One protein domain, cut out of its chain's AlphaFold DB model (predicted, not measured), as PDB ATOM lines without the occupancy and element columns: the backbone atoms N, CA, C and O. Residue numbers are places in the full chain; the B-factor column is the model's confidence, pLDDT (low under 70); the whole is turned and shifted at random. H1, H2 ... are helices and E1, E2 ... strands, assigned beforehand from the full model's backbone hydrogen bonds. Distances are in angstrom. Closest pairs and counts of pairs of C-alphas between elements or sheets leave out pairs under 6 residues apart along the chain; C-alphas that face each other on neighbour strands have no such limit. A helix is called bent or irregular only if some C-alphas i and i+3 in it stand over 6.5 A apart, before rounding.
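Overview. This is residues 112 to 259 and 664 to 699 of the 766 residues of an uncharacterized protein of Arthrobotrys oligospora (strain ATCC 24927 / CBS 115.81 / DSM 1491) (UniProt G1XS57). Four long helices, H1, the bent H3, H6 and H7, lie lengthwise in a flat bundle, partly aligned and partly crossed, with H7 and the arm H3b between H1 and H6. Little H2 and the strand E1 lie at one end of the bundle, H4 and H5 at the other, and residues 220 to 226, at the end of H5 and just after it, stick out. The printed part has 184 residues, mostly helix in class, in the order H1 H2 H3 H4 H5 H6 E1 H7; E1 pairs with no named strand. It is only just compact, close to loose, with a radius of gyration of the C-alphas of 19.2 A and spans of 60 by 43 by 20 A.

Arrangement. Start with H1, residues 112 to 136, and set it beside H7, residues 669 to 691: they touch at a shallow tilt of 13 degrees, opposite ways, closest at the C-alphas of Ile 118 and Val 684, 5.1 A apart. Near its end, H1 is close to but not clearly touching H2, residues 143 to 146, with C-alphas 135 and 145 closest at 5.9 A. H3, residues 155 to 184, was assigned as one helix by its hydrogen bonds but is bent, with C-alphas 167 and 170 7.2 A apart; its arms are H3a, residues 155 to 167, and H3b, residues 170 to 184, itself irregular, with C-alphas 176 and 179 6.6 A apart. H3b touches H1, through residues 113 to 121 of H1 alone, closest at C-alphas 117 and 176, 4.3 A. It also touches H7, through residues 683 to 691 of H7 alone, closest at C-alphas 180 and 691, 5.2 A. H6, residues 232 to 251, touches H7, closest at C-alphas 247 and 672, 5.9 A, and H3b, closest at C-alphas 170 and 244, 6.8 A. H4, residues 195 to 202, and H5, residues 209 to 222, are each close to but not clearly touching H6: look at C-alphas 201 and 234, 6.8 A, and 212 and 238, 7.0 A. In H3a, H4, H5 and H7 every O i to N i+4 pair is within hydrogen-bond range; H1 has 20 of 21, H3b 9 of 11, H6 15 of 16, and H2 is too short for such a pair.

Along the chain. Find C-alpha 112 at (-20.310, 5.165, -47.252); from there H1 runs 34.3 A to C-alpha 136. H3a measures 18.5 A, H3b 20.5 A, H5 19.8 A and H6 29.1 A. E1, residues 255 to 259, stops at (-52.503, -14.867, -68.931), and H7 runs 31.3 A to C-alpha 691 at (-21.275, 0.692, -38.505).

Size, cuts and confidence. The C-alphas of Gly 143 and Asn 194 are the two farthest apart, 60.4 A. Residues 260 to 663 are not printed, and C-alphas 259 and 664 stand 13.2 A apart across that cut. Of the links printed whole, H6 to E1 is tight and the others are short. Mean pLDDT of the printed part is 84.9; residues 139 to 153 and 222 to 229 of this model are under 70.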
ATOM      1  N   LEU A 112     -19.650   5.589 -46.011       90.69
ATOM      2  CA  LEU A 112     -20.310   5.165 -47.252       90.69
ATOM      3  C   LEU A 112     -20.888   3.749 -47.132       90.69
ATOM      4  O   LEU A 112     -22.028   3.495 -47.505       90.69
ATOM      5  N   ARG A 113     -20.137   2.832 -46.516       89.44
ATOM      6  CA  ARG A 113     -20.606   1.463 -46.284       89.44
ATOM      7  C   ARG A 113     -21.730   1.387 -45.249       89.44
ATOM      8  O   ARG A 113     -22.631   0.569 -45.414       89.44
ATOM      9  N   ALA A 114     -21.683   2.222 -44.209       90.69
ATOM     10  CA  ALA A 114     -22.746   2.307 -43.208       90.69
ATOM     11  C   ALA A 114     -24.068   2.764 -43.834       90.69
ATOM     12  O   ALA A 114     -25.104   2.155 -43.583       90.69
ATOM     13  N   VAL A 115     -24.009   3.772 -44.710       93.75
ATOM     14  CA  VAL A 115     -25.173   4.258 -45.463       93.75
ATOM     15  C   VAL A 115     -25.700   3.176 -46.407       93.75
ATOM     16  O   VAL A 115     -26.884   2.852 -46.351       93.75
ATOM     17  N   LEU A 116     -24.833   2.541 -47.207       93.44
ATOM     18  CA  LEU A 116     -25.246   1.459 -48.112       93.44
ATOM     19  C   LEU A 116     -25.889   0.278 -47.371       93.44
ATOM     20  O   LEU A 116     -26.867  -0.283 -47.853       93.44
ATOM     21  N   SER A 117     -25.394  -0.059 -46.177       92.44
ATOM     22  CA  SER A 117     -25.938  -1.156 -45.361       92.44
ATOM     23  C   SER A 117     -27.334  -0.876 -44.795       92.44
ATOM     24  O   SER A 117     -27.987  -1.802 -44.323       92.44
ATOM     25  N   ILE A 118     -27.787   0.382 -44.829       94.38
ATOM     26  CA  ILE A 118     -29.142   0.793 -44.444       94.38
ATOM     27  C   ILE A 118     -30.024   0.932 -45.686       94.38
ATOM     28  O   ILE A 118     -31.133   0.404 -45.715       94.38
ATOM     29  N   VAL A 119     -29.523   1.612 -46.719       95.44
ATOM     30  CA  VAL A 119     -30.291   1.902 -47.938       95.44
ATOM     31  C   VAL A 119     -30.648   0.618 -48.689       95.44
ATOM     32  O   VAL A 119     -31.807   0.443 -49.052       95.44
ATOM     33  N   ILE A 120     -29.699  -0.309 -48.875       93.94
ATOM     34  CA  ILE A 120     -29.928  -1.516 -49.686       93.94
ATOM     35  C   ILE A 120     -31.084  -2.370 -49.122       93.94
ATOM     36  O   ILE A 120     -32.048  -2.596 -49.857       93.94
ATOM     37  N   PRO A 121     -31.089  -2.793 -47.840       93.00
ATOM     38  CA  PRO A 121     -32.202  -3.577 -47.296       93.00
ATOM     39  C   PRO A 121     -33.556  -2.853 -47.362       93.00
ATOM     40  O   PRO A 121     -34.564  -3.465 -47.714       93.00
ATOM     41  N   LEU A 122     -33.581  -1.541 -47.089       95.25
ATOM     42  CA  LEU A 122     -34.809  -0.742 -47.156       95.25
ATOM     43  C   LEU A 122     -35.370  -0.668 -48.578       95.25
ATOM     44  O   LEU A 122     -36.579  -0.814 -48.758       95.25
ATOM     45  N   THR A 123     -34.516  -0.479 -49.588       94.19
ATOM     46  CA  THR A 123     -34.955  -0.453 -50.993       94.19
ATOM     47  C   THR A 123     -35.550  -1.788 -51.435       94.19
ATOM     48  O   THR A 123     -36.595  -1.793 -52.077       94.19
ATOM     49  N   LEU A 124     -34.958  -2.915 -51.024       92.88
ATOM     50  CA  LEU A 124     -35.448  -4.255 -51.368       92.88
ATOM     51  C   LEU A 124     -36.825  -4.546 -50.755       92.88
ATOM     52  O   LEU A 124     -37.722  -5.012 -51.457       92.88
ATOM     53  N   VAL A 125     -37.026  -4.226 -49.471       93.88
ATOM     54  CA  VAL A 125     -38.343  -4.383 -48.828       93.88
ATOM     55  C   VAL A 125     -39.366  -3.418 -49.406       93.88
ATOM     56  O   VAL A 125     -40.506  -3.816 -49.624       93.88
ATOM     57  N   SER A 126     -38.976  -2.174 -49.688       93.75
ATOM     58  CA  SER A 126     -39.882  -1.191 -50.296       93.75
ATOM     59  C   SER A 126     -40.353  -1.663 -51.668       93.75
ATOM     60  O   SER A 126     -41.546  -1.620 -51.945       93.75
ATOM     61  N   TYR A 127     -39.442  -2.194 -52.488       92.88
ATOM     62  CA  TYR A 127     -39.778  -2.767 -53.789       92.88
ATOM     63  C   TYR A 127     -40.778  -3.924 -53.660       92.88
ATOM     64  O   TYR A 127     -41.836  -3.886 -54.281       92.88
ATOM     65  N   TYR A 128     -40.516  -4.896 -52.779       92.31
ATOM     66  CA  TYR A 128     -41.451  -6.005 -52.547       92.31
ATOM     67  C   TYR A 128     -42.799  -5.542 -51.976       92.31
ATOM     68  O   TYR A 128     -43.846  -6.075 -52.335       92.31
ATOM     69  N   THR A 129     -42.796  -4.526 -51.110       92.50
ATOM     70  CA  THR A 129     -44.020  -3.942 -50.540       92.50
ATOM     71  C   THR A 129     -44.867  -3.282 -51.624       92.50
ATOM     72  O   THR A 129     -46.083  -3.453 -51.634       92.50
ATOM     73  N   LEU A 130     -44.244  -2.569 -52.565       91.12
ATOM     74  CA  LEU A 130     -44.937  -1.999 -53.722       91.12
ATOM     75  C   LEU A 130     -45.527  -3.101 -54.608       91.12
ATOM     76  O   LEU A 130     -46.694  -3.005 -54.989       91.12
ATOM     77  N   THR A 131     -44.778  -4.182 -54.853       89.31
ATOM     78  CA  THR A 131     -45.289  -5.356 -55.575       89.31
ATOM     79  C   THR A 131     -46.485  -5.989 -54.858       89.31
ATOM     80  O   THR A 131     -47.495  -6.322 -55.483       89.31
ATOM     81  N   TYR A 132     -46.416  -6.104 -53.532       90.00
ATOM     82  CA  TYR A 132     -47.518  -6.611 -52.721       90.00
ATOM     83  C   TYR A 132     -48.764  -5.728 -52.828       90.00
ATOM     84  O   TYR A 132     -49.850  -6.228 -53.108       90.00
ATOM     85  N   LEU A 133     -48.612  -4.415 -52.652       88.12
ATOM     86  CA  LEU A 133     -49.736  -3.480 -52.682       88.12
ATOM     87  C   LEU A 133     -50.401  -3.396 -54.060       88.12
ATOM     88  O   LEU A 133     -51.616  -3.213 -54.118       88.12
ATOM     89  N   ARG A 134     -49.628  -3.516 -55.146       84.31
ATOM     90  CA  ARG A 134     -50.143  -3.388 -56.515       84.31
ATOM     91  C   ARG A 134     -50.793  -4.667 -57.042       84.31
ATOM     92  O   ARG A 134     -51.840  -4.553 -57.673       84.31
ATOM     93  N   TRP A 135     -50.196  -5.837 -56.793       82.38
ATOM     94  CA  TRP A 135     -50.647  -7.118 -57.362       82.38
ATOM     95  C   TRP A 135     -51.094  -8.114 -56.293       82.38
ATOM     96  O   TRP A 135     -52.221  -8.597 -56.319       82.38
ATOM     97  N   LEU A 136     -50.234  -8.407 -55.314       83.12
ATOM     98  CA  LEU A 136     -50.428  -9.563 -54.429       83.12
ATOM     99  C   LEU A 136     -51.434  -9.327 -53.292       83.12
ATOM    100  O   LEU A 136     -51.726 -10.257 -52.549       83.12
ATOM    101  N   ARG A 137     -51.968  -8.113 -53.121       83.12
ATOM    102  CA  ARG A 137     -53.027  -7.810 -52.145       83.12
ATOM    103  C   ARG A 137     -54.382  -8.365 -52.586       83.12
ATOM    104  O   ARG A 137     -55.182  -8.751 -51.735       83.12
ATOM    105  N   TYR A 138     -54.625  -8.431 -53.886       74.31
ATOM    106  CA  TYR A 138     -55.889  -8.854 -54.479       74.31
ATOM    107  C   TYR A 138     -56.016 -10.385 -54.485       74.31
ATOM    108  O   TYR A 138     -54.999 -11.083 -54.534       74.31
ATOM    109  N   SER A 139     -57.232 -10.924 -54.344       64.88
ATOM    110  CA  SER A 139     -57.457 -12.371 -54.494       64.88
ATOM    111  C   SER A 139     -57.467 -12.738 -55.979       64.88
ATOM    112  O   SER A 139     -57.785 -11.896 -56.817       64.88
ATOM    113  N   GLU A 140     -57.155 -13.992 -56.313       60.03
ATOM    114  CA  GLU A 140     -57.211 -14.486 -57.702       60.03
ATOM    115  C   GLU A 140     -58.601 -14.301 -58.333       60.03
ATOM    116  O   GLU A 140     -58.717 -14.044 -59.528       60.03
ATOM    117  N   GLU A 141     -59.651 -14.354 -57.510       56.75
ATOM    118  CA  GLU A 141     -61.048 -14.158 -57.912       56.75
ATOM    119  C   GLU A 141     -61.411 -12.690 -58.177       56.75
ATOM    120  O   GLU A 141     -62.447 -12.402 -58.771       56.75
ATOM    121  N   SER A 142     -60.589 -11.738 -57.733       58.50
ATOM    122  CA  SER A 142     -60.860 -10.326 -57.982       58.50
ATOM    123  C   SER A 142     -60.349  -9.928 -59.365       58.50
ATOM    124  O   SER A 142     -59.145  -9.937 -59.620       58.50
ATOM    125  N   GLY A 143     -61.265  -9.529 -60.257       59.16
ATOM    126  CA  GLY A 143     -60.940  -9.028 -61.600       59.16
ATOM    127  C   GLY A 143     -59.889  -7.909 -61.595       59.16
ATOM    128  O   GLY A 143     -59.111  -7.791 -62.532       59.16
ATOM    129  N   GLU A 144     -59.773  -7.151 -60.497       63.06
ATOM    130  CA  GLU A 144     -58.755  -6.105 -60.311       63.06
ATOM    131  C   GLU A 144     -57.311  -6.615 -60.367       63.06
ATOM    132  O   GLU A 144     -56.432  -5.883 -60.831       63.06
ATOM    133  N   ALA A 145     -57.062  -7.860 -59.937       57.88
ATOM    134  CA  ALA A 145     -55.741  -8.477 -60.031       57.88
ATOM    135  C   ALA A 145     -55.295  -8.621 -61.486       57.88
ATOM    136  O   ALA A 145     -54.102  -8.577 -61.745       57.88
ATOM    137  N   TRP A 146     -56.247  -8.738 -62.417       63.12
ATOM    138  CA  TRP A 146     -56.030  -9.022 -63.831       63.12
ATOM    139  C   TRP A 146     -55.878  -7.761 -64.691       63.12
ATOM    140  O   TRP A 146     -55.790  -7.902 -65.904       63.12
ATOM    141  N   VAL A 147     -55.833  -6.553 -64.099       62.16
ATOM    142  CA  VAL A 147     -55.829  -5.266 -64.829       62.16
ATOM    143  C   VAL A 147     -54.463  -4.589 -64.852       62.16
ATOM    144  O   VAL A 147     -53.980  -4.050 -63.846       62.16
ATOM    145  N   ILE A 148     -53.907  -4.464 -66.054       61.09
ATOM    146  CA  ILE A 148     -52.769  -3.579 -66.335       61.09
ATOM    147  C   ILE A 148     -53.322  -2.170 -66.583       61.09
ATOM    148  O   ILE A 148     -54.069  -1.968 -67.538       61.09
ATOM    149  N   ARG A 149     -52.978  -1.195 -65.725       62.25
ATOM    150  CA  ARG A 149     -53.451   0.204 -65.833       62.25
ATOM    151  C   ARG A 149     -52.405   1.137 -66.462       62.25
ATOM    152  O   ARG A 149     -52.690   2.311 -66.695       62.25
ATOM    153  N   GLY A 150     -51.198   0.648 -66.763       61.06
ATOM    154  CA  GLY A 150     -50.175   1.437 -67.450       61.06
ATOM    155  C   GLY A 150     -48.908   0.673 -67.844       61.06
ATOM    156  O   GLY A 150     -48.727  -0.489 -67.517       61.06
ATOM    157  N   TYR A 151     -47.990   1.369 -68.528       56.75
ATOM    158  CA  TYR A 151     -46.723   0.813 -69.037       56.75
ATOM    159  C   TYR A 151     -45.771   0.309 -67.935       56.75
ATOM    160  O   TYR A 151     -44.986  -0.606 -68.158       56.75
ATOM    161  N   LEU A 152     -45.847   0.900 -66.735       58.91
ATOM    162  CA  LEU A 152     -45.062   0.473 -65.570       58.91
ATOM    163  C   LEU A 152     -45.622  -0.796 -64.905       58.91
ATOM    164  O   LEU A 152     -44.947  -1.368 -64.056       58.91
ATOM    165  N   ASP A 153     -46.805  -1.267 -65.315       68.50
ATOM    166  CA  ASP A 153     -47.418  -2.501 -64.815       68.50
ATOM    167  C   ASP A 153     -47.016  -3.732 -65.652       68.50
ATOM    168  O   ASP A 153     -47.822  -4.632 -65.892       68.50
ATOM    169  N   ASN A 154     -45.772  -3.787 -66.137       78.94
ATOM    170  CA  ASN A 154     -45.292  -4.966 -66.851       78.94
ATOM    171  C   ASN A 154     -44.952  -6.084 -65.848       78.94
ATOM    172  O   ASN A 154     -43.880  -6.090 -65.238       78.94
ATOM    173  N   ALA A 155     -45.875  -7.037 -65.698       81.75
ATOM    174  CA  ALA A 155     -45.744  -8.164 -64.777       81.75
ATOM    175  C   ALA A 155     -44.505  -9.029 -65.052       81.75
ATOM    176  O   ALA A 155     -43.873  -9.500 -64.107       81.75
ATOM    177  N   GLU A 156     -44.122  -9.208 -66.320       85.00
ATOM    178  CA  GLU A 156     -42.919  -9.967 -66.673       85.00
ATOM    179  C   GLU A 156     -41.670  -9.252 -66.170       85.00
ATOM    180  O   GLU A 156     -40.826  -9.861 -65.514       85.00
ATOM    181  N   LEU A 157     -41.573  -7.941 -66.405       87.19
ATOM    182  CA  LEU A 157     -40.435  -7.148 -65.951       87.19
ATOM    183  C   LEU A 157     -40.314  -7.169 -64.425       87.19
ATOM    184  O   LEU A 157     -39.207  -7.322 -63.906       87.19
ATOM    185  N   VAL A 158     -41.430  -7.061 -63.699       89.00
ATOM    186  CA  VAL A 158     -41.437  -7.147 -62.228       89.00
ATOM    187  C   VAL A 158     -40.998  -8.535 -61.760       89.00
ATOM    188  O   VAL A 158     -40.133  -8.628 -60.889       89.00
ATOM    189  N   ASN A 159     -41.516  -9.604 -62.369       88.62
ATOM    190  CA  ASN A 159     -41.148 -10.975 -62.022       88.62
ATOM    191  C   ASN A 159     -39.653 -11.254 -62.291       88.62
ATOM    192  O   ASN A 159     -38.930 -11.722 -61.411       88.62
ATOM    193  N   TYR A 160     -39.147 -10.888 -63.474       88.88
ATOM    194  CA  TYR A 160     -37.743 -11.095 -63.844       88.88
ATOM    195  C   TYR A 160     -36.780 -10.220 -63.037       88.88
ATOM    196  O   TYR A 160     -35.736 -10.699 -62.589       88.88
ATOM    197  N   SER A 161     -37.114  -8.947 -62.816       91.25
ATOM    198  CA  SER A 161     -36.288  -8.067 -61.981       91.25
ATOM    199  C   SER A 161     -36.242  -8.552 -60.533       91.25
ATOM    200  O   SER A 161     -35.168  -8.542 -59.928       91.25
ATOM    201  N   TRP A 162     -37.359  -9.045 -59.989       90.81
ATOM    202  CA  TRP A 162     -37.378  -9.615 -58.647       90.81
ATOM    203  C   TRP A 162     -36.565 -10.905 -58.555       90.81
ATOM    204  O   TRP A 162     -35.793 -11.060 -57.611       90.81
ATOM    205  N   PHE A 163     -36.652 -11.784 -59.557       87.56
ATOM    206  CA  PHE A 163     -35.801 -12.972 -59.643       87.56
ATOM    207  C   PHE A 163     -34.311 -12.601 -59.575       87.56
ATOM    208  O   PHE A 163     -33.571 -13.147 -58.754       87.56
ATOM    209  N   VAL A 164     -33.876 -11.610 -60.362       89.75
ATOM    210  CA  VAL A 164     -32.492 -11.113 -60.320       89.75
ATOM    211  C   VAL A 164     -32.149 -10.575 -58.927       89.75
ATOM    212  O   VAL A 164     -31.147 -10.990 -58.344       89.75
ATOM    213  N   LEU A 165     -32.983  -9.716 -58.338       89.94
ATOM    214  CA  LEU A 165     -32.739  -9.171 -56.996       89.94
ATOM    215  C   LEU A 165     -32.662 -10.268 -55.922       89.94
ATOM    216  O   LEU A 165     -31.786 -10.208 -55.056       89.94
ATOM    217  N   ALA A 166     -33.507 -11.295 -56.005       86.44
ATOM    218  CA  ALA A 166     -33.518 -12.413 -55.071       86.44
ATOM    219  C   ALA A 166     -32.241 -13.263 -55.153       86.44
ATOM    220  O   ALA A 166     -31.723 -13.677 -54.113       86.44
ATOM    221  N   THR A 167     -31.666 -13.455 -56.349       86.38
ATOM    222  CA  THR A 167     -30.387 -14.182 -56.497       86.38
ATOM    223  C   THR A 167     -29.214 -13.473 -55.813       86.38
ATOM    224  O   THR A 167     -28.342 -14.126 -55.236       86.38
ATOM    225  N   PHE A 168     -29.201 -12.136 -55.809       89.00
ATOM    226  CA  PHE A 168     -28.149 -11.347 -55.161       89.00
ATOM    227  C   PHE A 168     -28.470 -10.965 -53.709       89.00
ATOM    228  O   PHE A 168     -27.556 -10.598 -52.965       89.00
ATOM    229  N   GLY A 169     -29.730 -11.076 -53.277       84.94
ATOM    230  CA  GLY A 169     -30.223 -10.587 -51.986       84.94
ATOM    231  C   GLY A 169     -29.457 -11.122 -50.774       84.94
ATOM    232  O   GLY A 169     -29.110 -10.355 -49.873       84.94
ATOM    233  N   LEU A 170     -29.097 -12.411 -50.775       83.06
ATOM    234  CA  LEU A 170     -28.312 -13.017 -49.691       83.06
ATOM    235  C   LEU A 170     -26.889 -12.458 -49.614       83.06
ATOM    236  O   LEU A 170     -26.438 -12.059 -48.540       83.06
ATOM    237  N   ASN A 171     -26.212 -12.348 -50.758       89.19
ATOM    238  CA  ASN A 171     -24.861 -11.793 -50.833       89.19
ATOM    239  C   ASN A 171     -24.842 -10.312 -50.432       89.19
ATOM    240  O   ASN A 171     -23.943  -9.870 -49.709       89.19
ATOM    241  N   LEU A 172     -25.862  -9.552 -50.844       89.88
ATOM    242  CA  LEU A 172     -26.067  -8.170 -50.412       89.88
ATOM    243  C   LEU A 172     -26.303  -8.092 -48.899       89.88
ATOM    244  O   LEU A 172     -25.715  -7.241 -48.232       89.88
ATOM    245  N   GLY A 173     -27.075  -9.018 -48.331       89.00
ATOM    246  CA  GLY A 173     -27.257  -9.169 -46.888       89.00
ATOM    247  C   GLY A 173     -25.945  -9.365 -46.131       89.00
ATOM    248  O   GLY A 173     -25.633  -8.619 -45.198       89.00
ATOM    249  N   THR A 174     -25.123 -10.324 -46.564       89.31
ATOM    250  CA  THR A 174     -23.803 -10.585 -45.966       89.31
ATOM    251  C   THR A 174     -22.864  -9.381 -46.120       89.31
ATOM    252  O   THR A 174     -22.127  -9.026 -45.187       89.31
ATOM    253  N   TYR A 175     -22.918  -8.687 -47.260       90.75
ATOM    254  CA  TYR A 175     -22.187  -7.436 -47.467       90.75
ATOM    255  C   TYR A 175     -22.607  -6.353 -46.460       90.75
ATOM    256  O   TYR A 175     -21.729  -5.719 -45.853       90.75
ATOM    257  N   CYS A 176     -23.917  -6.189 -46.244       91.12
ATOM    258  CA  CYS A 176     -24.482  -5.225 -45.301       91.12
ATOM    259  C   CYS A 176     -24.099  -5.560 -43.857       91.12
ATOM    260  O   CYS A 176     -23.802  -4.663 -43.083       91.12
ATOM    261  N   ILE A 177     -24.039  -6.835 -43.474       91.75
ATOM    262  CA  ILE A 177     -23.763  -7.231 -42.083       91.75
ATOM    263  C   ILE A 177     -22.262  -7.228 -41.750       91.75
ATOM    264  O   ILE A 177     -21.879  -6.893 -40.629       91.75
ATOM    265  N   SER A 178     -21.380  -7.559 -42.696       90.62
ATOM    266  CA  SER A 178     -19.943  -7.768 -42.416       90.62
ATOM    267  C   SER A 178     -19.204  -6.539 -41.856       90.62
ATOM    268  O   SER A 178     -18.242  -6.690 -41.100       90.62
ATOM    269  N   GLY A 179     -19.675  -5.319 -42.141       89.88
ATOM    270  CA  GLY A 179     -19.175  -4.102 -41.487       89.88
ATOM    271  C   GLY A 179     -19.571  -4.009 -40.006       89.88
ATOM    272  O   GLY A 179     -18.765  -3.586 -39.171       89.88
ATOM    273  N   SER A 180     -20.790  -4.444 -39.668       92.44
ATOM    274  CA  SER A 180     -21.269  -4.541 -38.285       92.44
ATOM    275  C   SER A 180     -20.459  -5.577 -37.509       92.44
ATOM    276  O   SER A 180     -20.008  -5.272 -36.408       92.44
ATOM    277  N   VAL A 181     -20.174  -6.743 -38.106       92.31
ATOM    278  CA  VAL A 181     -19.357  -7.807 -37.485       92.31
ATOM    279  C   VAL A 181     -17.987  -7.278 -37.059       92.31
ATOM    280  O   VAL A 181     -17.606  -7.442 -35.902       92.31
ATOM    281  N   ALA A 182     -17.287  -6.568 -37.949       90.00
ATOM    282  CA  ALA A 182     -15.968  -6.000 -37.657       90.00
ATOM    283  C   ALA A 182     -15.978  -4.990 -36.492       90.00
ATOM    284  O   ALA A 182     -14.996  -4.862 -35.766       90.00
ATOM    285  N   SER A 183     -17.081  -4.263 -36.301       90.44
ATOM    286  CA  SER A 183     -17.244  -3.323 -35.184       90.44
ATOM    287  C   SER A 183     -17.727  -4.004 -33.899       90.44
ATOM    288  O   SER A 183     -17.378  -3.558 -32.802       90.44
ATOM    289  N   MET A 184     -18.523  -5.072 -34.010       91.31
ATOM    290  CA  MET A 184     -19.039  -5.844 -32.879       91.31
ATOM    291  C   MET A 184     -17.938  -6.668 -32.211       91.31
ATOM    292  O   MET A 184     -17.885  -6.682 -30.989       91.31
ATOM    293  N   THR A 185     -17.001  -7.263 -32.953       89.31
ATOM    294  CA  THR A 185     -15.880  -8.021 -32.350       89.31
ATOM    295  C   THR A 185     -14.960  -7.171 -31.468       89.31
ATOM    296  O   THR A 185     -14.292  -7.706 -30.592       89.31
ATOM    297  N   MET A 186     -14.973  -5.845 -31.639       85.44
ATOM    298  CA  MET A 186     -14.272  -4.880 -30.779       85.44
ATOM    299  C   MET A 186     -15.097  -4.420 -29.568       85.44
ATOM    300  O   MET A 186     -14.660  -3.565 -28.802       85.44
ATOM    301  N   ALA A 187     -16.334  -4.888 -29.412       86.38
ATOM    302  CA  ALA A 187     -17.182  -4.544 -28.279       86.38
ATOM    303  C   ALA A 187     -17.114  -5.643 -27.216       86.38
ATOM    304  O   ALA A 187     -17.319  -6.817 -27.508       86.38
ATOM    305  N   LYS A 188     -16.934  -5.244 -25.953       83.38
ATOM    306  CA  LYS A 188     -16.832  -6.145 -24.793       83.38
ATOM    307  C   LYS A 188     -17.917  -7.233 -24.742       83.38
ATOM    308  O   LYS A 188     -17.617  -8.372 -24.420       83.38
ATOM    309  N   TRP A 189     -19.166  -6.891 -25.068       85.75
ATOM    310  CA  TRP A 189     -20.295  -7.829 -25.019       85.75
ATOM    311  C   TRP A 189     -20.269  -8.904 -26.118       85.75
ATOM    312  O   TRP A 189     -20.768 -10.010 -25.919       85.75
ATOM    313  N   TRP A 190     -19.702  -8.576 -27.279       88.00
ATOM    314  CA  TRP A 190     -19.720  -9.413 -28.481       88.00
ATOM    315  C   TRP A 190     -18.356 -10.037 -28.797       88.00
ATOM    316  O   TRP A 190     -18.239 -10.775 -29.774       88.00
ATOM    317  N   SER A 191     -17.337  -9.731 -27.991       84.38
ATOM    318  CA  SER A 191     -15.972 -10.189 -28.209       84.38
ATOM    319  C   SER A 191     -15.890 -11.722 -28.217       84.38
ATOM    320  O   SER A 191     -16.449 -12.366 -27.320       84.38
ATOM    321  N   PRO A 192     -15.197 -12.334 -29.193       86.50
ATOM    322  CA  PRO A 192     -14.962 -13.771 -29.199       86.50
ATOM    323  C   PRO A 192     -14.093 -14.188 -28.009       86.50
ATOM    324  O   PRO A 192     -13.105 -13.530 -27.679       86.50
ATOM    325  N   ALA A 193     -14.422 -15.330 -27.405       83.06
ATOM    326  CA  ALA A 193     -13.599 -15.905 -26.344       83.06
ATOM    327  C   ALA A 193     -12.240 -16.388 -26.887       83.06
ATOM    328  O   ALA A 193     -11.197 -16.053 -26.332       83.06
ATOM    329  N   ASN A 194     -12.259 -17.102 -28.021       84.31
ATOM    330  CA  ASN A 194     -11.096 -17.799 -28.580       84.31
ATOM    331  C   ASN A 194     -10.908 -17.474 -30.070       84.31
ATOM    332  O   ASN A 194     -11.883 -17.157 -30.764       84.31
ATOM    333  N   SER A 195      -9.680 -17.606 -30.583       82.31
ATOM    334  CA  SER A 195      -9.365 -17.286 -31.985       82.31
ATOM    335  C   SER A 195     -10.118 -18.170 -32.985       82.31
ATOM    336  O   SER A 195     -10.486 -17.688 -34.051       82.31
ATOM    337  N   ARG A 196     -10.467 -19.415 -32.613       84.81
ATOM    338  CA  ARG A 196     -11.361 -20.283 -33.410       84.81
ATOM    339  C   ARG A 196     -12.664 -19.577 -33.796       84.81
ATOM    340  O   ARG A 196     -13.050 -19.596 -34.959       84.81
ATOM    341  N   ILE A 197     -13.339 -18.959 -32.823       85.44
ATOM    342  CA  ILE A 197     -14.625 -18.282 -33.046       85.44
ATOM    343  C   ILE A 197     -14.416 -17.033 -33.908       85.44
ATOM    344  O   ILE A 197     -15.218 -16.743 -34.794       85.44
ATOM    345  N   LEU A 198     -13.326 -16.299 -33.673       86.50
ATOM    346  CA  LEU A 198     -12.994 -15.119 -34.467       86.50
ATOM    347  C   LEU A 198     -12.693 -15.483 -35.931       86.50
ATOM    348  O   LEU A 198     -13.134 -14.772 -36.832       86.50
ATOM    349  N   LEU A 199     -12.019 -16.610 -36.168       86.69
ATOM    350  CA  LEU A 199     -11.751 -17.144 -37.501       86.69
ATOM    351  C   LEU A 199     -13.041 -17.607 -38.191       86.69
ATOM    352  O   LEU A 199     -13.251 -17.304 -39.361       86.69
ATOM    353  N   GLU A 200     -13.944 -18.266 -37.461       86.44
ATOM    354  CA  GLU A 200     -15.274 -18.638 -37.966       86.44
ATOM    355  C   GLU A 200     -16.112 -17.411 -38.357       86.44
ATOM    356  O   GLU A 200     -16.796 -17.437 -39.386       86.44
ATOM    357  N   LEU A 201     -16.039 -16.321 -37.588       88.69
ATOM    358  CA  LEU A 201     -16.666 -15.045 -37.940       88.69
ATOM    359  C   LEU A 201     -15.992 -14.388 -39.157       88.69
ATOM    360  O   LEU A 201     -16.693 -13.853 -40.012       88.69
ATOM    361  N   ALA A 202     -14.660 -14.444 -39.262       87.50
ATOM    362  CA  ALA A 202     -13.898 -13.891 -40.385       87.50
ATOM    363  C   ALA A 202     -14.116 -14.656 -41.702       87.50
ATOM    364  O   ALA A 202     -14.026 -14.073 -42.781       87.50
ATOM    365  N   ALA A 203     -14.420 -15.951 -41.608       87.19
ATOM    366  CA  ALA A 203     -14.785 -16.797 -42.738       87.19
ATOM    367  C   ALA A 203     -16.251 -16.622 -43.177       87.19
ATOM    368  O   ALA A 203     -16.677 -17.283 -44.114       87.19
ATOM    369  N   ASN A 204     -17.033 -15.762 -42.507       87.56
ATOM    370  CA  ASN A 204     -18.484 -15.640 -42.688       87.56
ATOM    371  C   ASN A 204     -19.244 -16.968 -42.512       87.56
ATOM    372  O   ASN A 204     -20.316 -17.136 -43.079       87.56
ATOM    373  N   SER A 205     -18.759 -17.883 -41.664       88.12
ATOM    374  CA  SER A 205     -19.414 -19.189 -41.440       88.12
ATOM    375  C   SER A 205     -20.855 -19.078 -40.912       88.12
ATOM    376  O   SER A 205     -21.630 -20.027 -41.018       88.12
ATOM    377  N   PHE A 206     -21.226 -17.924 -40.343       87.00
ATOM    378  CA  PHE A 206     -22.588 -17.590 -39.921       87.00
ATOM    379  C   PHE A 206     -23.536 -17.300 -41.101       87.00
ATOM    380  O   PHE A 206     -24.733 -17.185 -40.872       87.00
ATOM    381  N   ALA A 207     -23.026 -17.166 -42.329       87.50
ATOM    382  CA  ALA A 207     -23.787 -17.043 -43.573       87.50
ATOM    383  C   ALA A 207     -23.964 -18.404 -44.293       87.50
ATOM    384  O   ALA A 207     -24.782 -18.505 -45.202       87.50
ATOM    385  N   ASP A 208     -23.229 -19.445 -43.874       88.00
ATOM    386  CA  ASP A 208     -23.165 -20.737 -44.566       88.00
ATOM    387  C   ASP A 208     -24.208 -21.751 -44.050       88.00
ATOM    388  O   ASP A 208     -24.089 -22.239 -42.913       88.00
ATOM    389  N   PRO A 209     -25.149 -22.214 -44.898       86.50
ATOM    390  CA  PRO A 209     -26.189 -23.166 -44.499       86.50
ATOM    391  C   PRO A 209     -25.640 -24.479 -43.934       86.50
ATOM    392  O   PRO A 209     -26.170 -25.023 -42.963       86.50
ATOM    393  N   SER A 210     -24.535 -24.982 -44.492       86.75
ATOM    394  CA  SER A 210     -23.907 -26.229 -44.041       86.75
ATOM    395  C   SER A 210     -23.440 -26.164 -42.585       86.75
ATOM    396  O   SER A 210     -23.468 -27.179 -41.888       86.75
ATOM    397  N   ASN A 211     -23.018 -24.990 -42.108       84.19
ATOM    398  CA  ASN A 211     -22.557 -24.809 -40.732       84.19
ATOM    399  C   ASN A 211     -23.733 -24.678 -39.760       84.19
ATOM    400  O   ASN A 211     -23.686 -25.231 -38.658       84.19
ATOM    401  N   TRP A 212     -24.815 -24.022 -40.182       86.38
ATOM    402  CA  TRP A 212     -26.044 -23.922 -39.391       86.38
ATOM    403  C   TRP A 212     -26.675 -25.289 -39.177       86.38
ATOM    404  O   TRP A 212     -26.953 -25.665 -38.041       86.38
ATOM    405  N   ILE A 213     -26.829 -26.061 -40.257       84.69
ATOM    406  CA  ILE A 213     -27.443 -27.391 -40.236       84.69
ATOM    407  C   ILE A 213     -26.659 -28.321 -39.307       84.69
ATOM    408  O   ILE A 213     -27.252 -28.977 -38.453       84.69
ATOM    409  N   LYS A 214     -25.321 -28.327 -39.396       83.75
ATOM    410  CA  LYS A 214     -24.467 -29.098 -38.476       83.75
ATOM    411  C   LYS A 214     -24.714 -28.717 -37.015       83.75
ATOM    412  O   LYS A 214     -24.870 -29.607 -36.182       83.75
ATOM    413  N   ASN A 215     -24.789 -27.423 -36.704       78.06
ATOM    414  CA  ASN A 215     -25.032 -26.954 -35.337       78.06
ATOM    415  C   ASN A 215     -26.451 -27.279 -34.841       78.06
ATOM    416  O   ASN A 215     -26.604 -27.676 -33.687       78.06
ATOM    417  N   ILE A 216     -27.467 -27.198 -35.704       81.00
ATOM    418  CA  ILE A 216     -28.846 -27.598 -35.385       81.00
ATOM    419  C   ILE A 216     -28.916 -29.106 -35.113       81.00
ATOM    420  O   ILE A 216     -29.442 -29.517 -34.081       81.00
ATOM    421  N   PHE A 217     -28.322 -29.945 -35.969       81.44
ATOM    422  CA  PHE A 217     -28.274 -31.396 -35.748       81.44
ATOM    423  C   PHE A 217     -27.531 -31.767 -34.465       81.44
ATOM    424  O   PHE A 217     -27.967 -32.660 -33.738       81.44
ATOM    425  N   LEU A 218     -26.427 -31.082 -34.158       76.75
ATOM    426  CA  LEU A 218     -25.715 -31.272 -32.897       76.75
ATOM    427  C   LEU A 218     -26.579 -30.873 -31.695       76.75
ATOM    428  O   LEU A 218     -26.579 -31.597 -30.698       76.75
ATOM    429  N   MET A 219     -27.347 -29.785 -31.801       73.81
ATOM    430  CA  MET A 219     -28.278 -29.347 -30.759       73.81
ATOM    431  C   MET A 219     -29.396 -30.378 -30.528       73.81
ATOM    432  O   MET A 219     -29.656 -30.745 -29.381       73.81
ATOM    433  N   ILE A 220     -29.994 -30.908 -31.601       78.31
ATOM    434  CA  ILE A 220     -31.051 -31.931 -31.537       78.31
ATOM    435  C   ILE A 220     -30.504 -33.251 -30.968       78.31
ATOM    436  O   ILE A 220     -31.107 -33.836 -30.069       78.31
ATOM    437  N   LYS A 221     -29.338 -33.711 -31.444       78.88
ATOM    438  CA  LYS A 221     -28.764 -35.017 -31.078       78.88
ATOM    439  C   LYS A 221     -28.178 -35.057 -29.665       78.88
ATOM    440  O   LYS A 221     -28.226 -36.104 -29.028       78.88
ATOM    441  N   LYS A 222     -27.597 -33.958 -29.168       68.06
ATOM    442  CA  LYS A 222     -26.942 -33.934 -27.844       68.06
ATOM    443  C   LYS A 222     -27.825 -33.422 -26.702       68.06
ATOM    444  O   LYS A 222     -27.353 -33.455 -25.569       68.06
ATOM    445  N   ARG A 223     -29.057 -32.946 -26.962       57.34
ATOM    446  CA  ARG A 223     -30.001 -32.392 -25.952       57.34
ATOM    447  C   ARG A 223     -29.363 -31.383 -24.971       57.34
ATOM    448  O   ARG A 223     -29.866 -31.151 -23.879       57.34
ATOM    449  N   SER A 224     -28.242 -30.781 -25.365       49.75
ATOM    450  CA  SER A 224     -27.362 -29.970 -24.528       49.75
ATOM    451  C   SER A 224     -26.964 -28.734 -25.321       49.75
ATOM    452  O   SER A 224     -26.193 -28.801 -26.279       49.75
ATOM    453  N   PHE A 225     -27.515 -27.592 -24.912       49.50
ATOM    454  CA  PHE A 225     -27.244 -26.272 -25.484       49.50
ATOM    455  C   PHE A 225     -25.799 -25.791 -25.216       49.50
ATOM    456  O   PHE A 225     -25.320 -24.864 -25.865       49.50
ATOM    457  N   LEU A 226     -25.078 -26.414 -24.272       44.94
ATOM    458  CA  LEU A 226     -23.861 -25.843 -23.681       44.94
ATOM    459  C   LEU A 226     -22.524 -26.397 -24.197       44.94
ATOM    460  O   LEU A 226     -21.490 -25.801 -23.913       44.94
ATOM    461  N   GLY A 227     -22.491 -27.497 -24.952       47.25
ATOM    462  CA  GLY A 227     -21.222 -28.203 -25.193       47.25
ATOM    463  C   GLY A 227     -20.239 -27.544 -26.172       47.25
ATOM    464  O   GLY A 227     -19.042 -27.805 -26.087       47.25
ATOM    465  N   GLN A 228     -20.706 -26.739 -27.137       57.28
ATOM    466  CA  GLN A 228     -19.838 -26.232 -28.218       57.28
ATOM    467  C   GLN A 228     -20.427 -25.014 -28.954       57.28
ATOM    468  O   GLN A 228     -20.442 -24.950 -30.179       57.28
ATOM    469  N   SER A 229     -20.963 -24.046 -28.211       64.31
ATOM    470  CA  SER A 229     -21.524 -22.820 -28.795       64.31
ATOM    471  C   SER A 229     -20.431 -21.992 -29.488       64.31
ATOM    472  O   SER A 229     -19.423 -21.652 -28.869       64.31
ATOM    473  N   ASN A 230     -20.650 -21.605 -30.749       73.88
ATOM    474  CA  ASN A 230     -19.765 -20.708 -31.512       73.88
ATOM    475  C   ASN A 230     -19.851 -19.236 -31.041       73.88
ATOM    476  O   ASN A 230     -19.379 -18.325 -31.714       73.88
ATOM    477  N   GLY A 231     -20.427 -18.985 -29.863       81.56
ATOM    478  CA  GLY A 231     -20.518 -17.669 -29.238       81.56
ATOM    479  C   GLY A 231     -21.815 -16.920 -29.556       81.56
ATOM    480  O   GLY A 231     -22.529 -17.211 -30.515       81.56
ATOM    481  N   ARG A 232     -22.130 -15.918 -28.723       86.88
ATOM    482  CA  ARG A 232     -23.381 -15.136 -28.805       86.88
ATOM    483  C   ARG A 232     -23.522 -14.383 -30.128       86.88
ATOM    484  O   ARG A 232     -24.601 -14.381 -30.711       86.88
ATOM    485  N   LEU A 233     -22.432 -13.763 -30.590       89.81
ATOM    486  CA  LEU A 233     -22.403 -13.012 -31.844       89.81
ATOM    487  C   LEU A 233     -22.711 -13.923 -33.034       89.81
ATOM    488  O   LEU A 233     -23.579 -13.604 -33.838       89.81
ATOM    489  N   TRP A 234     -22.051 -15.081 -33.103       90.88
ATOM    490  CA  TRP A 234     -22.273 -16.053 -34.170       90.88
ATOM    491  C   TRP A 234     -23.726 -16.538 -34.188       90.88
ATOM    492  O   TRP A 234     -24.361 -16.492 -35.232       90.88
ATOM    493  N   ASN A 235     -24.293 -16.905 -33.032       88.06
ATOM    494  CA  ASN A 235     -25.683 -17.374 -32.951       88.06
ATOM    495  C   ASN A 235     -26.694 -16.313 -33.425       88.06
ATOM    496  O   ASN A 235     -27.624 -16.642 -34.158       88.06
ATOM    497  N   MET A 236     -26.506 -15.045 -33.040       91.31
ATOM    498  CA  MET A 236     -27.391 -13.945 -33.445       91.31
ATOM    499  C   MET A 236     -27.308 -13.662 -34.952       91.31
ATOM    500  O   MET A 236     -28.337 -13.510 -35.610       91.31
ATOM    501  N   LEU A 237     -26.094 -13.653 -35.511       91.56
ATOM    502  CA  LEU A 237     -25.878 -13.463 -36.945       91.56
ATOM    503  C   LEU A 237     -26.425 -14.635 -37.762       91.56
ATOM    504  O   LEU A 237     -27.046 -14.406 -38.797       91.56
ATOM    505  N   THR A 238     -26.238 -15.868 -37.294       90.19
ATOM    506  CA  THR A 238     -26.794 -17.072 -37.920       90.19
ATOM    507  C   THR A 238     -28.318 -17.028 -37.940       90.19
ATOM    508  O   THR A 238     -28.910 -17.265 -38.987       90.19
ATOM    509  N   PHE A 239     -28.965 -16.656 -36.830       89.75
ATOM    510  CA  PHE A 239     -30.423 -16.507 -36.784       89.75
ATOM    511  C   PHE A 239     -30.922 -15.470 -37.799       89.75
ATOM    512  O   PHE A 239     -31.838 -15.747 -38.570       89.75
ATOM    513  N   LEU A 240     -30.273 -14.303 -37.863       90.88
ATOM    514  CA  LEU A 240     -30.629 -13.261 -38.825       90.88
ATOM    515  C   LEU A 240     -30.423 -13.722 -40.279       90.88
ATOM    516  O   LEU A 240     -31.290 -13.498 -41.119       90.88
ATOM    517  N   ASN A 241     -29.314 -14.400 -40.593       91.19
ATOM    518  CA  ASN A 241     -29.075 -14.918 -41.945       91.19
ATOM    519  C   ASN A 241     -30.027 -16.063 -42.309       91.19
ATOM    520  O   ASN A 241     -30.428 -16.146 -43.464       91.19
ATOM    521  N   MET A 242     -30.449 -16.888 -41.347       90.50
ATOM    522  CA  MET A 242     -31.430 -17.954 -41.567       90.50
ATOM    523  C   MET A 242     -32.797 -17.395 -41.981       90.50
ATOM    524  O   MET A 242     -33.400 -17.923 -42.914       90.50
ATOM    525  N   ILE A 243     -33.258 -16.298 -41.360       91.50
ATOM    526  CA  ILE A 243     -34.498 -15.615 -41.777       91.50
ATOM    527  C   ILE A 243     -34.389 -15.176 -43.239       91.50
ATOM    528  O   ILE A 243     -35.280 -15.472 -44.029       91.50
ATOM    529  N   GLY A 244     -33.284 -14.520 -43.611       90.06
ATOM    530  CA  GLY A 244     -33.043 -14.113 -44.996       90.06
ATOM    531  C   GLY A 244     -32.983 -15.310 -45.949       90.06
ATOM    532  O   GLY A 244     -33.634 -15.300 -46.986       90.06
ATOM    533  N   PHE A 245     -32.250 -16.363 -45.584       90.06
ATOM    534  CA  PHE A 245     -32.071 -17.574 -46.390       90.06
ATOM    535  C   PHE A 245     -33.381 -18.298 -46.691       90.06
ATOM    536  O   PHE A 245     -33.524 -18.856 -47.772       90.06
ATOM    537  N   ILE A 246     -34.333 -18.276 -45.759       90.88
ATOM    538  CA  ILE A 246     -35.665 -18.850 -45.970       90.88
ATOM    539  C   ILE A 246     -36.548 -17.877 -46.757       90.88
ATOM    540  O   ILE A 246     -37.212 -18.284 -47.706       90.88
ATOM    541  N   ALA A 247     -36.547 -16.592 -46.395       91.62
ATOM    542  CA  ALA A 247     -37.423 -15.604 -47.016       91.62
ATOM    543  C   ALA A 247     -37.112 -15.411 -48.508       91.62
ATOM    544  O   ALA A 247     -38.028 -15.452 -49.322       91.62
ATOM    545  N   TRP A 248     -35.838 -15.251 -48.883       90.88
ATOM    546  CA  TRP A 248     -35.442 -14.913 -50.255       90.88
ATOM    547  C   TRP A 248     -35.934 -15.925 -51.308       90.88
ATOM    548  O   TRP A 248     -36.632 -15.496 -52.224       90.88
ATOM    549  N   PRO A 249     -35.686 -17.245 -51.193       88.94
ATOM    550  CA  PRO A 249     -36.221 -18.223 -52.141       88.94
ATOM    551  C   PRO A 249     -37.750 -18.297 -52.130       88.94
ATOM    552  O   PRO A 249     -38.366 -18.425 -53.185       88.94
ATOM    553  N   LEU A 250     -38.375 -18.179 -50.952       90.88
ATOM    554  CA  LEU A 250     -39.831 -18.252 -50.833       90.88
ATOM    555  C   LEU A 250     -40.538 -17.059 -51.484       90.88
ATOM    556  O   LEU A 250     -41.665 -17.228 -51.935       90.88
ATOM    557  N   THR A 251     -39.891 -15.893 -51.611       90.88
ATOM    558  CA  THR A 251     -40.471 -14.755 -52.354       90.88
ATOM    559  C   THR A 251     -40.744 -15.072 -53.823       90.88
ATOM    560  O   THR A 251     -41.650 -14.492 -54.403       90.88
ATOM    561  N   GLY A 252     -40.008 -16.002 -54.440       87.19
ATOM    562  CA  GLY A 252     -40.302 -16.439 -55.807       87.19
ATOM    563  C   GLY A 252     -41.577 -17.281 -55.903       87.19
ATOM    564  O   GLY A 252     -42.173 -17.367 -56.966       87.19
ATOM    565  N   LEU A 253     -42.016 -17.879 -54.790       89.62
ATOM    566  CA  LEU A 253     -43.235 -18.688 -54.708       89.62
ATOM    567  C   LEU A 253     -44.469 -17.876 -54.299       89.62
ATOM    568  O   LEU A 253     -45.562 -18.435 -54.230       89.62
ATOM    569  N   THR A 254     -44.310 -16.584 -53.993       90.19
ATOM    570  CA  THR A 254     -45.437 -15.698 -53.666       90.19
ATOM    571  C   THR A 254     -46.035 -15.027 -54.896       90.19
ATOM    572  O   THR A 254     -47.109 -14.438 -54.787       90.19
ATOM    573  N   MET A 255     -45.371 -15.125 -56.051       88.69
ATOM    574  CA  MET A 255     -45.783 -14.488 -57.296       88.69
ATOM    575  C   MET A 255     -45.739 -15.472 -58.467       88.69
ATOM    576  O   MET A 255     -44.794 -16.246 -58.604       88.69
ATOM    577  N   GLN A 256     -46.756 -15.429 -59.325       87.69
ATOM    578  CA  GLN A 256     -46.826 -16.208 -60.559       87.69
ATOM    579  C   GLN A 256     -47.325 -15.318 -61.699       87.69
ATOM    580  O   GLN A 256     -48.188 -14.470 -61.500       87.69
ATOM    581  N   THR A 257     -46.789 -15.505 -62.903       86.06
ATOM    582  CA  THR A 257     -47.294 -14.837 -64.110       86.06
ATOM    583  C   THR A 257     -48.336 -15.708 -64.800       86.06
ATOM    584  O   THR A 257     -48.038 -16.850 -65.158       86.06
ATOM    585  N   VAL A 258     -49.525 -15.160 -65.026       81.81
ATOM    586  CA  VAL A 258     -50.651 -15.812 -65.714       81.81
ATOM    587  C   VAL A 258     -51.136 -14.958 -66.886       81.81
ATOM    588  O   VAL A 258     -50.813 -13.773 -66.974       81.81
ATOM    589  N   ASP A 259     -51.873 -15.571 -67.811       79.25
ATOM    590  CA  ASP A 259     -52.503 -14.867 -68.931       79.25
ATOM    591  C   ASP A 259     -53.700 -14.050 -68.444       79.25
ATOM    592  O   ASP A 259     -54.664 -14.610 -67.940       79.25
ATOM    593  N   ARG A 664     -51.066 -14.019 -57.107       86.00
ATOM    594  CA  ARG A 664     -50.557 -14.703 -55.917       86.00
ATOM    595  C   ARG A 664     -50.042 -16.092 -56.305       86.00
ATOM    596  O   ARG A 664     -50.630 -16.779 -57.127       86.00
ATOM    597  N   GLY A 665     -48.909 -16.468 -55.730       85.81
ATOM    598  CA  GLY A 665     -48.387 -17.826 -55.818       85.81
ATOM    599  C   GLY A 665     -48.888 -18.707 -54.670       85.81
ATOM    600  O   GLY A 665     -49.723 -18.310 -53.860       85.81
ATOM    601  N   VAL A 666     -48.316 -19.906 -54.568       87.69
ATOM    602  CA  VAL A 666     -48.699 -20.931 -53.579       87.69
ATOM    603  C   VAL A 666     -48.453 -20.473 -52.134       87.69
ATOM    604  O   VAL A 666     -49.117 -20.935 -51.206       87.69
ATOM    605  N   VAL A 667     -47.483 -19.580 -51.922       89.75
ATOM    606  CA  VAL A 667     -47.108 -19.109 -50.587       89.75
ATOM    607  C   VAL A 667     -47.779 -17.765 -50.284       89.75
ATOM    608  O   VAL A 667     -47.622 -16.827 -51.069       89.75
ATOM    609  N   PRO A 668     -48.443 -17.611 -49.118       90.44
ATOM    610  CA  PRO A 668     -49.027 -16.339 -48.707       90.44
ATOM    611  C   PRO A 668     -47.974 -15.214 -48.646       90.44
ATOM    612  O   PRO A 668     -47.009 -15.312 -47.872       90.44
ATOM    613  N   PRO A 669     -48.132 -14.132 -49.428       91.25
ATOM    614  CA  PRO A 669     -47.149 -13.053 -49.506       91.25
ATOM    615  C   PRO A 669     -46.985 -12.291 -48.184       91.25
ATOM    616  O   PRO A 669     -45.912 -11.737 -47.937       91.25
ATOM    617  N   GLU A 670     -48.007 -12.286 -47.324       92.69
ATOM    618  CA  GLU A 670     -48.024 -11.578 -46.039       92.69
ATOM    619  C   GLU A 670     -46.973 -12.137 -45.068       92.69
ATOM    620  O   GLU A 670     -46.253 -11.379 -44.412       92.69
ATOM    621  N   VAL A 671     -46.837 -13.467 -45.017       92.38
ATOM    622  CA  VAL A 671     -45.856 -14.148 -44.158       92.38
ATOM    623  C   VAL A 671     -44.439 -13.799 -44.607       92.38
ATOM    624  O   VAL A 671     -43.578 -13.465 -43.792       92.38
ATOM    625  N   ILE A 672     -44.205 -13.813 -45.918       93.81
ATOM    626  CA  ILE A 672     -42.896 -13.518 -46.499       93.81
ATOM    627  C   ILE A 672     -42.529 -12.040 -46.337       93.81
ATOM    628  O   ILE A 672     -41.384 -11.734 -45.995       93.81
ATOM    629  N   LEU A 673     -43.492 -11.124 -46.484       94.00
ATOM    630  CA  LEU A 673     -43.291  -9.701 -46.208       94.00
ATOM    631  C   LEU A 673     -42.868  -9.474 -44.748       94.00
ATOM    632  O   LEU A 673     -41.905  -8.748 -44.497       94.00
ATOM    633  N   ALA A 674     -43.529 -10.133 -43.790       94.06
ATOM    634  CA  ALA A 674     -43.170 -10.047 -42.375       94.06
ATOM    635  C   ALA A 674     -41.749 -10.576 -42.106       94.06
ATOM    636  O   ALA A 674     -40.976  -9.947 -41.374       94.06
ATOM    637  N   MET A 675     -41.362 -11.688 -42.741       94.44
ATOM    638  CA  MET A 675     -40.001 -12.224 -42.637       94.44
ATOM    639  C   MET A 675     -38.958 -11.251 -43.205       94.44
ATOM    640  O   MET A 675     -37.984 -10.942 -42.514       94.44
ATOM    641  N   LEU A 676     -39.176 -10.702 -44.405       93.50
ATOM    642  CA  LEU A 676     -38.275  -9.718 -45.019       93.50
ATOM    643  C   LEU A 676     -38.169  -8.421 -44.202       93.50
ATOM    644  O   LEU A 676     -37.074  -7.864 -44.065       93.50
ATOM    645  N   ALA A 677     -39.279  -7.960 -43.622       94.88
ATOM    646  CA  ALA A 677     -39.301  -6.799 -42.739       94.88
ATOM    647  C   ALA A 677     -38.496  -7.055 -41.456       94.88
ATOM    648  O   ALA A 677     -37.672  -6.223 -41.075       94.88
ATOM    649  N   SER A 678     -38.661  -8.226 -40.827       94.44
ATOM    650  CA  SER A 678     -37.898  -8.606 -39.626       94.44
ATOM    651  C   SER A 678     -36.392  -8.708 -39.901       94.44
ATOM    652  O   SER A 678     -35.573  -8.206 -39.127       94.44
ATOM    653  N   TRP A 679     -36.026  -9.278 -41.050       94.62
ATOM    654  CA  TRP A 679     -34.649  -9.371 -41.518       94.62
ATOM    655  C   TRP A 679     -34.036  -7.984 -41.741       94.62
ATOM    656  O   TRP A 679     -32.959  -7.678 -41.226       94.62
ATOM    657  N   THR A 680     -34.763  -7.115 -42.439       94.94
ATOM    658  CA  THR A 680     -34.339  -5.739 -42.727       94.94
ATOM    659  C   THR A 680     -34.185  -4.921 -41.459       94.94
ATOM    660  O   THR A 680     -33.159  -4.266 -41.279       94.94
ATOM    661  N   LEU A 681     -35.146  -5.012 -40.538       95.50
ATOM    662  CA  LEU A 681     -35.074  -4.346 -39.244       95.50
ATOM    663  C   LEU A 681     -33.827  -4.787 -38.467       95.50
ATOM    664  O   LEU A 681     -33.113  -3.942 -37.926       95.50
ATOM    665  N   GLY A 682     -33.517  -6.087 -38.462       93.88
ATOM    666  CA  GLY A 682     -32.308  -6.619 -37.834       93.88
ATOM    667  C   GLY A 682     -31.023  -6.042 -38.435       93.88
ATOM    668  O   GLY A 682     -30.156  -5.567 -37.696       93.88
ATOM    669  N   ILE A 683     -30.905  -6.018 -39.767       93.81
ATOM    670  CA  ILE A 683     -29.719  -5.478 -40.454       93.81
ATOM    671  C   ILE A 683     -29.578  -3.976 -40.228       93.81
ATOM    672  O   ILE A 683     -28.499  -3.521 -39.843       93.81
ATOM    673  N   VAL A 684     -30.652  -3.210 -40.428       95.44
ATOM    674  CA  VAL A 684     -30.655  -1.749 -40.271       95.44
ATOM    675  C   VAL A 684     -30.307  -1.367 -38.834       95.44
ATOM    676  O   VAL A 684     -29.470  -0.490 -38.623       95.44
ATOM    677  N   THR A 685     -30.856  -2.075 -37.843       94.81
ATOM    678  CA  THR A 685     -30.540  -1.846 -36.426       94.81
ATOM    679  C   THR A 685     -29.062  -2.108 -36.140       94.81
ATOM    680  O   THR A 685     -28.385  -1.280 -35.524       94.81
ATOM    681  N   LEU A 686     -28.511  -3.225 -36.632       93.69
ATOM    682  CA  LEU A 686     -27.084  -3.517 -36.485       93.69
ATOM    683  C   LEU A 686     -26.207  -2.474 -37.191       93.69
ATOM    684  O   LEU A 686     -25.184  -2.059 -36.637       93.69
ATOM    685  N   ALA A 687     -26.590  -2.043 -38.391       93.19
ATOM    686  CA  ALA A 687     -25.862  -1.043 -39.160       93.19
ATOM    687  C   ALA A 687     -25.849   0.315 -38.441       93.19
ATOM    688  O   ALA A 687     -24.773   0.873 -38.205       93.19
ATOM    689  N   ALA A 688     -27.012   0.795 -38.001       93.50
ATOM    690  CA  ALA A 688     -27.156   2.057 -37.282       93.50
ATOM    691  C   ALA A 688     -26.349   2.077 -35.974       93.50
ATOM    692  O   ALA A 688     -25.631   3.038 -35.695       93.50
ATOM    693  N   ILE A 689     -26.397   0.994 -35.190       93.69
ATOM    694  CA  ILE A 689     -25.707   0.936 -33.895       93.69
ATOM    695  C   ILE A 689     -24.193   0.771 -34.068       93.69
ATOM    696  O   ILE A 689     -23.427   1.408 -33.335       93.69
ATOM    697  N   TYR A 690     -23.733  -0.092 -34.982       92.00
ATOM    698  CA  TYR A 690     -22.336  -0.546 -35.007       92.00
ATOM    699  C   TYR A 690     -21.500  -0.006 -36.169       92.00
ATOM    700  O   TYR A 690     -20.285   0.127 -35.989       92.00
ATOM    701  N   GLN A 691     -22.077   0.337 -37.324       91.25
ATOM    702  CA  GLN A 691     -21.275   0.692 -38.505       91.25
ATOM    703  C   GLN A 691     -20.816   2.141 -38.566       91.25
ATOM    704  O   GLN A 691     -19.777   2.403 -39.171       91.25
ATOM    705  N   PHE A 692     -21.515   3.069 -37.917       90.81
ATOM    706  CA  PHE A 692     -21.058   4.462 -37.819       90.81
ATOM    707  C   PHE A 692     -19.904   4.647 -36.825       90.81
ATOM    708  O   PHE A 692     -19.269   5.702 -36.773       90.81
ATOM    709  N   ARG A 693     -19.602   3.614 -36.034       89.94
ATOM    710  CA  ARG A 693     -18.515   3.653 -35.060       89.94
ATOM    711  C   ARG A 693     -17.157   3.447 -35.739       89.94
ATOM    712  O   ARG A 693     -17.036   2.671 -36.687       89.94
ATOM    713  N   ARG A 694     -16.123   4.079 -35.172       88.06
ATOM    714  CA  ARG A 694     -14.718   3.844 -35.541       88.06
ATOM    715  C   ARG A 694     -14.346   2.372 -35.347       88.06
ATOM    716  O   ARG A 694     -14.758   1.771 -34.342       88.06
ATOM    717  N   ARG A 695     -13.614   1.805 -36.307       87.94
ATOM    718  CA  ARG A 695     -13.169   0.400 -36.324       87.94
ATOM    719  C   ARG A 695     -11.891   0.258 -37.149       87.94
ATOM    720  O   ARG A 695     -11.660   1.063 -38.037       87.94
ATOM    721  N   TRP A 696     -11.095  -0.778 -36.889       84.56
ATOM    722  CA  TRP A 696      -9.791  -0.926 -37.554       84.56
ATOM    723  C   TRP A 696      -9.857  -1.390 -39.004       84.56
ATOM    724  O   TRP A 696      -8.914  -1.207 -39.757       84.56
ATOM    725  N   THR A 697     -10.949  -2.042 -39.395       87.62
ATOM    726  CA  THR A 697     -11.070  -2.615 -40.729       87.62
ATOM    727  C   THR A 697     -12.483  -2.487 -41.257       87.62
ATOM    728  O   THR A 697     -13.470  -2.487 -40.510       87.62
ATOM    729  N   GLN A 698     -12.591  -2.417 -42.579       84.69
ATOM    730  CA  GLN A 698     -13.868  -2.302 -43.262       84.69
ATOM    731  C   GLN A 698     -14.693  -3.598 -43.165       84.69
ATOM    732  O   GLN A 698     -15.917  -3.509 -43.028       84.69
ATOM    733  N   LYS A 699     -14.034  -4.767 -43.226       88.38
ATOM    734  CA  LYS A 699     -14.614  -6.118 -43.094       88.38
ATOM    735  C   LYS A 699     -13.664  -7.052 -42.345       88.38
ATOM    736  O   LYS A 699     -12.450  -6.994 -42.535       88.38
TER     737      LYS A 699